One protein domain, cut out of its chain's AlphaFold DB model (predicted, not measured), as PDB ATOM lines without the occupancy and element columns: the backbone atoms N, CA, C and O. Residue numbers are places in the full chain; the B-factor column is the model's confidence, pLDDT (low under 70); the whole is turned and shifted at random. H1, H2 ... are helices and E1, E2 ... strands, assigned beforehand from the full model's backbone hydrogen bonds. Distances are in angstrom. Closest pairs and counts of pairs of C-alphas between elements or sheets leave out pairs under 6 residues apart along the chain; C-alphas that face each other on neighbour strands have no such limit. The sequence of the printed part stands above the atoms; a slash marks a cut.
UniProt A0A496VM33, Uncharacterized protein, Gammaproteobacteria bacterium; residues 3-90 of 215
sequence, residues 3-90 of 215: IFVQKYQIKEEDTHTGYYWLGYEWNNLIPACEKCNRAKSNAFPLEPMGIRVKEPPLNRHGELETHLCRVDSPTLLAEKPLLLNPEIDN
ATOM      1  N   ILE A   3     -61.337  -4.340 171.059       46.44
ATOM      2  CA  ILE A   3     -61.207  -5.435 172.024       46.44
ATOM      3  C   ILE A   3     -60.576  -6.578 171.249       46.44
ATOM      4  O   ILE A   3     -61.207  -7.207 170.406       46.44
ATOM      5  N   PHE A   4     -59.305  -6.823 171.531       49.81
ATOM      6  CA  PHE A   4     -58.638  -8.026 171.082       49.81
ATOM      7  C   PHE A   4     -59.059  -9.185 171.982       49.81
ATOM      8  O   PHE A   4     -58.815  -9.171 173.192       49.81
ATOM      9  N   VAL A   5     -59.616 -10.218 171.356       55.16
ATOM     10  CA  VAL A   5     -59.749 -11.568 171.924       55.16
ATOM     11  C   VAL A   5     -58.404 -12.319 171.892       55.16
ATOM     12  O   VAL A   5     -58.286 -13.445 172.350       55.16
ATOM     13  N   GLN A   6     -57.319 -11.675 171.454       55.34
ATOM     14  CA  GLN A   6     -55.967 -12.199 171.630       55.34
ATOM     15  C   GLN A   6     -55.404 -11.810 172.992       55.34
ATOM     16  O   GLN A   6     -54.805 -10.743 173.141       55.34
ATOM     17  N   LYS A   7     -55.543 -12.693 173.985       57.31
ATOM     18  CA  LYS A   7     -54.638 -12.685 175.138       57.31
ATOM     19  C   LYS A   7     -54.174 -14.093 175.472       57.31
ATOM     20  O   LYS A   7     -54.987 -15.000 175.622       57.31
ATOM     21  N   TYR A   8     -52.855 -14.229 175.569       63.28
ATOM     22  CA  TYR A   8     -52.188 -15.370 176.176       63.28
ATOM     23  C   TYR A   8     -52.670 -15.498 177.621       63.28
ATOM     24  O   TYR A   8     -52.662 -14.496 178.337       63.28
ATOM     25  N   GLN A   9     -53.058 -16.711 178.019       74.25
ATOM     26  CA  GLN A   9     -53.517 -17.065 179.368       74.25
ATOM     27  C   GLN A   9     -54.828 -16.395 179.808       74.25
ATOM     28  O   GLN A   9     -55.017 -15.179 179.714       74.25
ATOM     29  N   ILE A  10     -55.742 -17.198 180.346       85.88
ATOM     30  CA  ILE A  10     -57.005 -16.726 180.920       85.88
ATOM     31  C   ILE A  10     -56.826 -16.578 182.426       85.88
ATOM     32  O   ILE A  10     -56.307 -17.479 183.073       85.88
ATOM     33  N   LYS A  11     -57.282 -15.458 182.996       88.00
ATOM     34  CA  LYS A  11     -57.146 -15.188 184.438       88.00
ATOM     35  C   LYS A  11     -57.789 -16.276 185.306       88.00
ATOM     36  O   LYS A  11     -57.319 -16.548 186.404       88.00
ATOM     37  N   GLU A  12     -58.897 -16.832 184.836       90.12
ATOM     38  CA  GLU A  12     -59.667 -17.864 185.521       90.12
ATOM     39  C   GLU A  12     -59.131 -19.293 185.299       90.12
ATOM     40  O   GLU A  12     -59.559 -20.199 186.007       90.12
ATOM     41  N   GLU A  13     -58.221 -19.517 184.339       88.69
ATOM     42  CA  GLU A  13     -57.708 -20.855 184.011       88.69
ATOM     43  C   GLU A  13     -56.274 -20.809 183.443       88.69
ATOM     44  O   GLU A  13     -56.067 -20.583 182.249       88.69
ATOM     45  N   ASP A  14     -55.283 -21.111 184.288       85.44
ATOM     46  CA  ASP A  14     -53.851 -21.053 183.938       85.44
ATOM     47  C   ASP A  14     -53.436 -22.046 182.840       85.44
ATOM     48  O   ASP A  14     -52.476 -21.809 182.106       85.44
ATOM     49  N   THR A  15     -54.152 -23.167 182.707       88.88
ATOM     50  CA  THR A  15     -53.888 -24.182 181.674       88.88
ATOM     51  C   THR A  15     -54.365 -23.764 180.288       88.88
ATOM     52  O   THR A  15     -54.027 -24.417 179.301       88.88
ATOM     53  N   HIS A  16     -55.161 -22.702 180.191       89.31
ATOM     54  CA  HIS A  16     -55.711 -22.251 178.927       89.31
ATOM     55  C   HIS A  16     -54.701 -21.384 178.162       89.31
ATOM     56  O   HIS A  16     -54.271 -20.333 178.637       89.31
ATOM     57  N   THR A  17     -54.359 -21.773 176.932       87.19
ATOM     58  CA  THR A  17     -53.346 -21.077 176.106       87.19
ATOM     59  C   THR A  17     -53.816 -19.718 175.576       87.19
ATOM     60  O   THR A  17     -53.004 -18.853 175.250       87.19
ATOM     61  N   GLY A  18     -55.128 -19.493 175.581       88.00
ATOM     62  CA  GLY A  18     -55.786 -18.231 175.236       88.00
ATOM     63  C   GLY A  18     -56.568 -18.349 173.934       88.00
ATOM     64  O   GLY A  18     -56.345 -19.267 173.157       88.00
ATOM     65  N   TYR A  19     -57.473 -17.412 173.670       90.25
ATOM     66  CA  TYR A  19     -58.356 -17.442 172.494       90.25
ATOM     67  C   TYR A  19     -57.713 -16.847 171.233       90.25
ATOM     68  O   TYR A  19     -58.321 -16.052 170.516       90.25
ATOM     69  N   TYR A  20     -56.455 -17.201 170.951       87.94
ATOM     70  CA  TYR A  20     -55.679 -16.564 169.880       87.94
ATOM     71  C   TYR A  20     -56.330 -16.692 168.491       87.94
ATOM     72  O   TYR A  20     -56.164 -15.800 167.657       87.94
ATOM     73  N   TRP A  21     -57.093 -17.767 168.264       90.12
ATOM     74  CA  TRP A  21     -57.792 -18.051 167.010       90.12
ATOM     75  C   TRP A  21     -59.073 -17.232 166.815       90.12
ATOM     76  O   TRP A  21     -59.461 -16.963 165.682       90.12
ATOM     77  N   LEU A  22     -59.718 -16.778 167.894       90.94
ATOM     78  CA  LEU A  22     -60.946 -15.982 167.794       90.94
ATOM     79  C   LEU A  22     -60.687 -14.582 167.220       90.94
ATOM     80  O   LEU A  22     -61.611 -13.947 166.720       90.94
ATOM     81  N   GLY A  23     -59.432 -14.118 167.229       86.81
ATOM     82  CA  GLY A  23     -59.031 -12.856 166.602       86.81
ATOM     83  C   GLY A  23     -59.141 -12.834 165.071       86.81
ATOM     84  O   GLY A  23     -59.042 -11.757 164.491       86.81
ATOM     85  N   TYR A  24     -59.352 -13.986 164.423       86.44
ATOM     86  CA  TYR A  24     -59.570 -14.080 162.974       86.44
ATOM     87  C   TYR A  24     -61.045 -13.933 162.565       86.44
ATOM     88  O   TYR A  24     -61.354 -14.019 161.379       86.44
ATOM     89  N   GLU A  25     -61.948 -13.705 163.522       89.31
ATOM     90  CA  GLU A  25     -63.379 -13.512 163.284       89.31
ATOM     91  C   GLU A  25     -63.818 -12.121 163.765       89.31
ATOM     92  O   GLU A  25     -63.578 -11.732 164.910       89.31
ATOM     93  N   TRP A  26     -64.465 -11.360 162.879       87.75
ATOM     94  CA  TRP A  26     -64.807  -9.952 163.088       87.75
ATOM     95  C   TRP A  26     -65.815  -9.754 164.213       87.75
ATOM     96  O   TRP A  26     -65.690  -8.798 164.970       87.75
ATOM     97  N   ASN A  27     -66.748 -10.689 164.389       87.19
ATOM     98  CA  ASN A  27     -67.746 -10.641 165.463       87.19
ATOM     99  C   ASN A  27     -67.140 -10.752 166.878       87.19
ATOM    100  O   ASN A  27     -67.838 -10.571 167.873       87.19
ATOM    101  N   ASN A  28     -65.844 -11.057 166.985       87.44
ATOM    102  CA  ASN A  28     -65.110 -11.054 168.247       87.44
ATOM    103  C   ASN A  28     -64.384  -9.718 168.509       87.44
ATOM    104  O   ASN A  28     -63.809  -9.530 169.580       87.44
ATOM    105  N   LEU A  29     -64.391  -8.779 167.557       86.25
ATOM    106  CA  LEU A  29     -63.592  -7.552 167.573       86.25
ATOM    107  C   LEU A  29     -64.448  -6.318 167.890       86.25
ATOM    108  O   LEU A  29     -64.857  -5.571 167.006       86.25
ATOM    109  N   ILE A  30     -64.657  -6.048 169.178       85.00
ATOM    110  CA  ILE A  30     -65.583  -4.992 169.625       85.00
ATOM    111  C   ILE A  30     -64.828  -3.701 169.960       85.00
ATOM    112  O   ILE A  30     -63.906  -3.740 170.767       85.00
ATOM    113  N   PRO A  31     -65.189  -2.515 169.456       83.12
ATOM    114  CA  PRO A  31     -64.558  -1.274 169.898       83.12
ATOM    115  C   PRO A  31     -64.838  -1.000 171.387       83.12
ATOM    116  O   PRO A  31     -65.980  -0.864 171.812       83.12
ATOM    117  N   ALA A  32     -63.783  -0.848 172.189       85.75
ATOM    118  CA  ALA A  32     -63.878  -0.429 173.584       85.75
ATOM    119  C   ALA A  32     -62.965   0.745 173.936       85.75
ATOM    120  O   ALA A  32     -61.966   1.066 173.279       85.75
ATOM    121  N   CYS A  33     -63.328   1.377 175.049       88.38
ATOM    122  CA  CYS A  33     -62.518   2.391 175.693       88.38
ATOM    123  C   CYS A  33     -61.229   1.778 176.266       88.38
ATOM    124  O   CYS A  33     -61.228   0.635 176.733       88.38
ATOM    125  N   GLU A  34     -60.139   2.549 176.289       90.75
ATOM    126  CA  GLU A  34     -58.841   2.081 176.790       90.75
ATOM    127  C   GLU A  34     -58.920   1.540 178.220       90.75
ATOM    128  O   GLU A  34     -58.506   0.414 178.496       90.75
ATOM    129  N   LYS A  35     -59.537   2.317 179.117       93.25
ATOM    130  CA  LYS A  35     -59.703   1.951 180.527       93.25
ATOM    131  C   LYS A  35     -60.538   0.681 180.704       93.25
ATOM    132  O   LYS A  35     -60.204  -0.151 181.535       93.25
ATOM    133  N   CYS A  36     -61.579   0.513 179.890       90.62
ATOM    134  CA  CYS A  36     -62.481  -0.635 179.909       90.62
ATOM    135  C   CYS A  36     -61.725  -1.909 179.510       90.62
ATOM    136  O   CYS A  36     -61.752  -2.909 180.221       90.62
ATOM    137  N   ASN A  37     -60.979  -1.846 178.404       89.62
ATOM    138  CA  ASN A  37     -60.190  -2.976 177.919       89.62
ATOM    139  C   ASN A  37     -59.011  -3.312 178.850       89.62
ATOM    140  O   ASN A  37     -58.649  -4.478 179.008       89.62
ATOM    141  N   ARG A  38     -58.414  -2.293 179.486       90.94
ATOM    142  CA  ARG A  38     -57.370  -2.472 180.503       90.94
ATOM    143  C   ARG A  38     -57.926  -3.153 181.754       90.94
ATOM    144  O   ARG A  38     -57.313  -4.103 182.223       90.94
ATOM    145  N   ALA A  39     -59.079  -2.704 182.252       92.31
ATOM    146  CA  ALA A  39     -59.734  -3.275 183.427       92.31
ATOM    147  C   ALA A  39     -60.176  -4.729 183.192       92.31
ATOM    148  O   ALA A  39     -59.871  -5.598 184.005       92.31
ATOM    149  N   LYS A  40     -60.782  -5.017 182.027       91.25
ATOM    150  CA  LYS A  40     -61.098  -6.391 181.605       91.25
ATOM    151  C   LYS A  40     -59.849  -7.268 181.554       91.25
ATOM    152  O   LYS A  40     -59.878  -8.421 181.971       91.25
ATOM    153  N   SER A  41     -58.752  -6.738 181.018       89.69
ATOM    154  CA  SER A  41     -57.517  -7.483 180.786       89.69
ATOM    155  C   SER A  41     -57.785  -8.842 180.105       89.69
ATOM    156  O   SER A  41     -58.384  -8.860 179.026       89.69
ATOM    157  N   ASN A  42     -57.334  -9.948 180.695       89.19
ATOM    158  CA  ASN A  42     -57.529 -11.335 180.279       89.19
ATOM    159  C   ASN A  42     -58.605 -12.066 181.110       89.19
ATOM    160  O   ASN A  42     -58.587 -13.292 181.182       89.19
ATOM    161  N   ALA A  43     -59.525 -11.330 181.741       91.19
ATOM    162  CA  ALA A  43     -60.677 -11.920 182.413       91.19
ATOM    163  C   ALA A  43     -61.708 -12.379 181.375       91.19
ATOM    164  O   ALA A  43     -62.182 -11.572 180.560       91.19
ATOM    165  N   PHE A  44     -62.046 -13.665 181.407       91.94
ATOM    166  CA  PHE A  44     -63.099 -14.288 180.603       91.94
ATOM    167  C   PHE A  44     -63.967 -15.186 181.499       91.94
ATOM    168  O   PHE A  44     -64.054 -16.391 181.262       91.94
ATOM    169  N   PRO A  45     -64.598 -14.633 182.548       94.31
ATOM    170  CA  PRO A  45     -65.341 -15.428 183.517       94.31
ATOM    171  C   PRO A  45     -66.557 -16.104 182.878       94.31
ATOM    172  O   PRO A  45     -67.234 -15.513 182.029       94.31
ATOM    173  N   LEU A  46     -66.847 -17.321 183.332       95.19
ATOM    174  CA  LEU A  46     -68.003 -18.111 182.921       95.19
ATOM    175  C   LEU A  46     -68.951 -18.360 184.076       95.19
ATOM    176  O   LEU A  46     -68.544 -18.356 185.239       95.19
ATOM    177  N   GLU A  47     -70.204 -18.633 183.735       95.19
ATOM    178  CA  GLU A  47     -71.134 -19.229 184.681       95.19
ATOM    179  C   GLU A  47     -70.605 -20.595 185.165       95.19
ATOM    180  O   GLU A  47     -69.918 -21.291 184.413       95.19
ATOM    181  N   PRO A  48     -70.966 -21.048 186.381       91.62
ATOM    182  CA  PRO A  48     -70.487 -22.324 186.926       91.62
ATOM    183  C   PRO A  48     -70.749 -23.549 186.036       91.62
ATOM    184  O   PRO A  48     -70.012 -24.526 186.102       91.62
ATOM    185  N   MET A  49     -71.808 -23.509 185.220       91.25
ATOM    186  CA  MET A  49     -72.205 -24.581 184.294       91.25
ATOM    187  C   MET A  49     -71.767 -24.308 182.842       91.25
ATOM    188  O   MET A  49     -72.356 -24.866 181.912       91.25
ATOM    189  N   GLY A  50     -70.837 -23.375 182.639       92.81
ATOM    190  CA  GLY A  50     -70.253 -23.043 181.346       92.81
ATOM    191  C   GLY A  50     -69.183 -24.046 180.921       92.81
ATOM    192  O   GLY A  50     -68.436 -24.559 181.753       92.81
ATOM    193  N   ILE A  51     -69.099 -24.332 179.621       92.81
ATOM    194  CA  ILE A  51     -68.111 -25.259 179.054       92.81
ATOM    195  C   ILE A  51     -67.052 -24.454 178.309       92.81
ATOM    196  O   ILE A  51     -67.307 -23.973 177.212       92.81
ATOM    197  N   ARG A  52     -65.859 -24.320 178.890       93.31
ATOM    198  CA  ARG A  52     -64.727 -23.619 178.271       93.31
ATOM    199  C   ARG A  52     -64.240 -24.333 177.006       93.31
ATOM    200  O   ARG A  52     -63.871 -25.508 177.063       93.31
ATOM    201  N   VAL A  53     -64.133 -23.601 175.903       92.56
ATOM    202  CA  VAL A  53     -63.467 -24.050 174.677       92.56
ATOM    203  C   VAL A  53     -61.969 -23.839 174.818       92.56
ATOM    204  O   VAL A  53     -61.530 -22.705 174.932       92.56
ATOM    205  N   LYS A  54     -61.187 -24.922 174.789       90.62
ATOM    206  CA  LYS A  54     -59.736 -24.871 175.046       90.62
ATOM    207  C   LYS A  54     -58.865 -24.854 173.794       90.62
ATOM    208  O   LYS A  54     -57.687 -24.514 173.877       90.62
ATOM    209  N   GLU A  55     -59.430 -25.231 172.652       91.25
ATOM    210  CA  GLU A  55     -58.697 -25.442 171.406       91.25
ATOM    211  C   GLU A  55     -59.449 -24.835 170.214       91.25
ATOM    212  O   GLU A  55     -60.684 -24.763 170.236       91.25
ATOM    213  N   PRO A  56     -58.729 -24.394 169.165       92.31
ATOM    214  CA  PRO A  56     -59.352 -23.904 167.945       92.31
ATOM    215  C   PRO A  56     -60.124 -25.022 167.228       92.31
ATOM    216  O   PRO A  56     -59.626 -26.145 167.135       92.31
ATOM    217  N   PRO A  57     -61.298 -24.725 166.647       93.38
ATOM    218  CA  PRO A  57     -61.994 -25.683 165.800       93.38
ATOM    219  C   PRO A  57     -61.244 -25.818 164.469       93.38
ATOM    220  O   PRO A  57     -61.262 -24.902 163.644       93.38
ATOM    221  N   LEU A  58     -60.548 -26.939 164.277       95.62
ATOM    222  CA  LEU A  58     -59.805 -27.235 163.054       95.62
ATOM    223  C   LEU A  58     -60.494 -28.345 162.264       95.62
ATOM    224  O   LEU A  58     -60.855 -29.384 162.820       95.62
ATOM    225  N   ASN A  59     -60.592 -28.163 160.950       94.88
ATOM    226  CA  ASN A  59     -61.068 -29.211 160.060       94.88
ATOM    227  C   ASN A  59     -60.009 -30.328 159.908       94.88
ATOM    228  O   ASN A  59     -58.875 -30.234 160.380       94.88
ATOM    229  N   ARG A  60     -60.343 -31.388 159.162       94.94
ATOM    230  CA  ARG A  60     -59.431 -32.523 158.896       94.94
ATOM    231  C   ARG A  60     -58.106 -32.155 158.203       94.94
ATOM    232  O   ARG A  60     -57.204 -32.985 158.157       94.94
ATOM    233  N   HIS A  61     -58.010 -30.961 157.622       95.00
ATOM    234  CA  HIS A  61     -56.815 -30.432 156.960       95.00
ATOM    235  C   HIS A  61     -56.005 -29.494 157.873       95.00
ATOM    236  O   HIS A  61     -54.970 -28.988 157.451       95.00
ATOM    237  N   GLY A  62     -56.439 -29.285 159.122       93.75
ATOM    238  CA  GLY A  62     -55.797 -28.375 160.069       93.75
ATOM    239  C   GLY A  62     -56.149 -26.902 159.850       93.75
ATOM    240  O   GLY A  62     -55.474 -26.032 160.395       93.75
ATOM    241  N   GLU A  63     -57.177 -26.603 159.055       94.06
ATOM    242  CA  GLU A  63     -57.613 -25.231 158.787       94.06
ATOM    243  C   GLU A  63     -58.694 -24.808 159.786       94.06
ATOM    244  O   GLU A  63     -59.557 -25.606 160.156       94.06
ATOM    245  N   LEU A  64     -58.666 -23.539 160.201       93.81
ATOM    246  CA  LEU A  64     -59.624 -22.985 161.153       93.81
ATOM    247  C   LEU A  64     -61.036 -22.930 160.558       93.81
ATOM    248  O   LEU A  64     -61.275 -22.290 159.533       93.81
ATOM    249  N   GLU A  65     -61.996 -23.519 161.257       94.50
ATOM    250  CA  GLU A  65     -63.411 -23.427 160.921       94.50
ATOM    251  C   GLU A  65     -63.990 -22.110 161.457       94.50
ATOM    252  O   GLU A  65     -64.583 -22.044 162.535       94.50
ATOM    253  N   THR A  66     -63.803 -21.027 160.697       89.94
ATOM    254  CA  THR A  66     -64.157 -19.651 161.106       89.94
ATOM    255  C   THR A  66     -65.621 -19.490 161.520       89.94
ATOM    256  O   THR A  66     -65.912 -18.795 162.489       89.94
ATOM    257  N   HIS A  67     -66.545 -20.207 160.879       89.62
ATOM    258  CA  HIS A  67     -67.965 -20.186 161.239       89.62
ATOM    259  C   HIS A  67     -68.247 -20.669 162.678       89.62
ATOM    260  O   HIS A  67     -69.207 -20.211 163.294       89.62
ATOM    261  N   LEU A  68     -67.398 -21.540 163.241       92.38
ATOM    262  CA  LEU A  68     -67.474 -21.985 164.639       92.38
ATOM    263  C   LEU A  68     -66.808 -20.999 165.608       92.38
ATOM    264  O   LEU A  68     -67.013 -21.089 166.818       92.38
ATOM    265  N   CYS A  69     -66.039 -20.042 165.086       91.81
ATOM    266  CA  CYS A  69     -65.372 -18.992 165.853       91.81
ATOM    267  C   CYS A  69     -66.244 -17.747 166.053       91.81
ATOM    268  O   CYS A  69     -65.833 -16.842 166.777       91.81
ATOM    269  N   ARG A  70     -67.426 -17.671 165.429       91.81
ATOM    270  CA  ARG A  70     -68.356 -16.560 165.650       91.81
ATOM    271  C   ARG A  70     -68.861 -16.553 167.085       91.81
ATOM    272  O   ARG A  70     -69.169 -17.605 167.632       91.81
ATOM    273  N   VAL A  71     -69.015 -15.363 167.664       89.69
ATOM    274  CA  VAL A  71     -69.472 -15.186 169.054       89.69
ATOM    275  C   VAL A  71     -70.856 -15.788 169.338       89.69
ATOM    276  O   VAL A  71     -71.157 -16.138 170.474       89.69
ATOM    277  N   ASP A  72     -71.681 -15.938 168.299       91.19
ATOM    278  CA  ASP A  72     -73.008 -16.553 168.330       91.19
ATOM    279  C   ASP A  72     -72.997 -18.048 167.952       91.19
ATOM    280  O   ASP A  72     -74.058 -18.655 167.791       91.19
ATOM    281  N   SER A  73     -71.818 -18.670 167.812       93.12
ATOM    282  CA  SER A  73     -71.714 -20.095 167.503       93.12
ATOM    283  C   SER A  73     -72.178 -20.949 168.691       93.12
ATOM    284  O   SER A  73     -71.946 -20.583 169.847       93.12
ATOM    285  N   PRO A  74     -72.779 -22.133 168.458       92.06
ATOM    286  CA  PRO A  74     -73.185 -23.031 169.543       92.06
ATOM    287  C   PRO A  74     -72.040 -23.376 170.503       92.06
ATOM    288  O   PRO A  74     -72.252 -23.493 171.708       92.06
ATOM    289  N   THR A  75     -70.823 -23.498 169.968       90.94
ATOM    290  CA  THR A  75     -69.609 -23.802 170.726       90.94
ATOM    291  C   THR A  75     -69.261 -22.680 171.707       90.94
ATOM    292  O   THR A  75     -68.998 -22.962 172.871       90.94
ATOM    293  N   LEU A  76     -69.303 -21.414 171.272       91.44
ATOM    294  CA  LEU A  76     -69.000 -20.274 172.145       91.44
ATOM    295  C   LEU A  76     -70.167 -19.912 173.077       91.44
ATOM    296  O   LEU A  76     -69.945 -19.511 174.219       91.44
ATOM    297  N   LEU A  77     -71.412 -20.125 172.649       91.31
ATOM    298  CA  LEU A  77     -72.587 -19.948 173.510       91.31
ATOM    299  C   LEU A  77     -72.615 -20.954 174.672       91.31
ATOM    300  O   LEU A  77     -73.046 -20.606 175.773       91.31
ATOM    301  N   ALA A  78     -72.121 -22.179 174.461       93.00
ATOM    302  CA  ALA A  78     -72.001 -23.191 175.513       93.00
ATOM    303  C   ALA A  78     -71.029 -22.787 176.633       93.00
ATOM    304  O   ALA A  78     -71.136 -23.308 177.749       93.00
ATOM    305  N   GLU A  79     -70.128 -21.831 176.381       93.75
ATOM    306  CA  GLU A  79     -69.271 -21.299 177.432       93.75
ATOM    307  C   GLU A  79     -70.057 -20.529 178.496       93.75
ATOM    308  O   GLU A  79     -69.639 -20.507 179.645       93.75
ATOM    309  N   LYS A  80     -71.204 -19.931 178.148       94.75
ATOM    310  CA  LYS A  80     -72.007 -19.082 179.051       94.75
ATOM    311  C   LYS A  80     -71.178 -17.946 179.683       94.75
ATOM    312  O   LYS A  80     -70.967 -17.921 180.901       94.75
ATOM    313  N   PRO A  81     -70.665 -17.004 178.868       93.88
ATOM    314  CA  PRO A  81     -69.827 -15.914 179.356       93.88
ATOM    315  C   PRO A  81     -70.579 -14.983 180.312       93.88
ATOM    316  O   PRO A  81     -71.679 -14.504 180.023       93.88
ATOM    317  N   LEU A  82     -69.940 -14.656 181.439       95.00
ATOM    318  CA  LEU A  82     -70.491 -13.716 182.419       95.00
ATOM    319  C   LEU A  82     -70.364 -12.253 181.976       95.00
ATOM    320  O   LEU A  82     -71.135 -11.410 182.424       95.00
ATOM    321  N   LEU A  83     -69.406 -11.933 181.105       93.44
ATOM    322  CA  LEU A  83     -69.314 -10.601 180.509       93.44
ATOM    323  C   LEU A  83     -70.362 -10.434 179.406       93.44
ATOM    324  O   LEU A  83     -70.597 -11.345 178.612       93.44
ATOM    325  N   LEU A  84     -70.970  -9.251 179.355       92.69
ATOM    326  CA  LEU A  84     -71.880  -8.877 178.279       92.69
ATOM    327  C   LEU A  84     -71.103  -8.500 177.018       92.69
ATOM    328  O   LEU A  84     -70.109  -7.770 177.079       92.69
ATOM    329  N   ASN A  85     -71.605  -8.948 175.875       91.00
ATOM    330  CA  ASN A  85     -71.213  -8.503 174.555       91.00
ATOM    331  C   ASN A  85     -72.242  -7.472 174.046       91.00
ATOM    332  O   ASN A  85     -73.383  -7.846 173.777       91.00
ATOM    333  N   PRO A  86     -71.862  -6.194 173.864       86.81
ATOM    334  CA  PRO A  86     -72.782  -5.143 173.421       86.81
ATOM    335  C   PRO A  86     -73.406  -5.348 172.028       86.81
ATOM    336  O   PRO A  86     -74.350  -4.636 171.709       86.81
ATOM    337  N   GLU A  87     -72.903  -6.267 171.196       86.19
ATOM    338  CA  GLU A  87     -73.454  -6.532 169.856       86.19
ATOM    339  C   GLU A  87     -74.576  -7.581 169.848       86.19
ATOM    340  O   GLU A  87     -75.404  -7.578 168.939       86.19
ATOM    341  N   ILE A  88     -74.613  -8.477 170.842       88.06
ATOM    342  CA  ILE A  88     -75.583  -9.589 170.894       88.06
ATOM    343  C   ILE A  88     -76.424  -9.611 172.173       88.06
ATOM    344  O   ILE A  88     -77.515 -10.178 172.178       88.06
ATOM    345  N   ASP A  89     -75.950  -8.991 173.254       90.69
ATOM    346  CA  ASP A  89     -76.705  -8.846 174.492       90.69
ATOM    347  C   ASP A  89     -77.467  -7.523 174.502       90.69
ATOM    348  O   ASP A  89     -76.941  -6.487 174.099       90.69
ATOM    349  N   ASN A  90     -78.686  -7.531 175.050       91.31
ATOM    350  CA  ASN A  90     -79.422  -6.301 175.318       91.31
ATOM    351  C   ASN A  90     -79.031  -5.752 176.705       91.31
ATOM    352  O   ASN A  90     -79.460  -6.314 177.722       91.31
TER     353      ASN A  90
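What this domain is: This is residues 3 to 90 of the 215 residues of an uncharacterized protein of Gammaproteobacteria bacterium (UniProt A0A496VM33). The domain has little regular structure: loops join a small hairpin, E1 and E2, leading into H1, with H2 at one end of the long axis and the loop at Arg 60 at the other. H3 packs loosely on H1 and makes a corner with H4. Of 88 printed residues, 29 are in two antiparallel strands, then four helices, a mixed class; the whole is compact, radius of gyration of the C-alphas 12.8 A, spanning 40 by 26 by 24 A.

How they stand to each other: E1, residues 8 to 10, and E2, residues 13 to 18, form an antiparallel hairpin at 140 degrees, with N 13 and O 10 at 3.1 A. H1, residues 20 to 24, only just touches H3, residues 66 to 69, with 3 pairs of C-alphas within 8 A; the closest, Leu 22 and Cys 69, are 5.7 A apart. H3 and H4, residues 74 to 77, touch only at the corner, closest C-alphas Leu 68 and Thr 75, 6.7 A. H2, residues 34 to 40, is apart from these elements. Every O i to N i+4 pair is within hydrogen-bond range in H2, 0 of 1 in H1, with 1 of 2 O i to N i+3; H3 and H4 are too short.

Where its parts are: E1 begins at C-alpha 8 (-52.188, -15.370, 176.176); H4 ends at C-alpha 77 (-72.587, -19.948, 173.510). E2 is 9.4 A long, H2 10.0 A.

The domain as a whole: The farthest C-alphas, Lys 35 and Arg 60, are 40.7 A apart. The printed part has no cut; H2 to H3 is a long link. Residues 3 to 8 have pLDDT under 70.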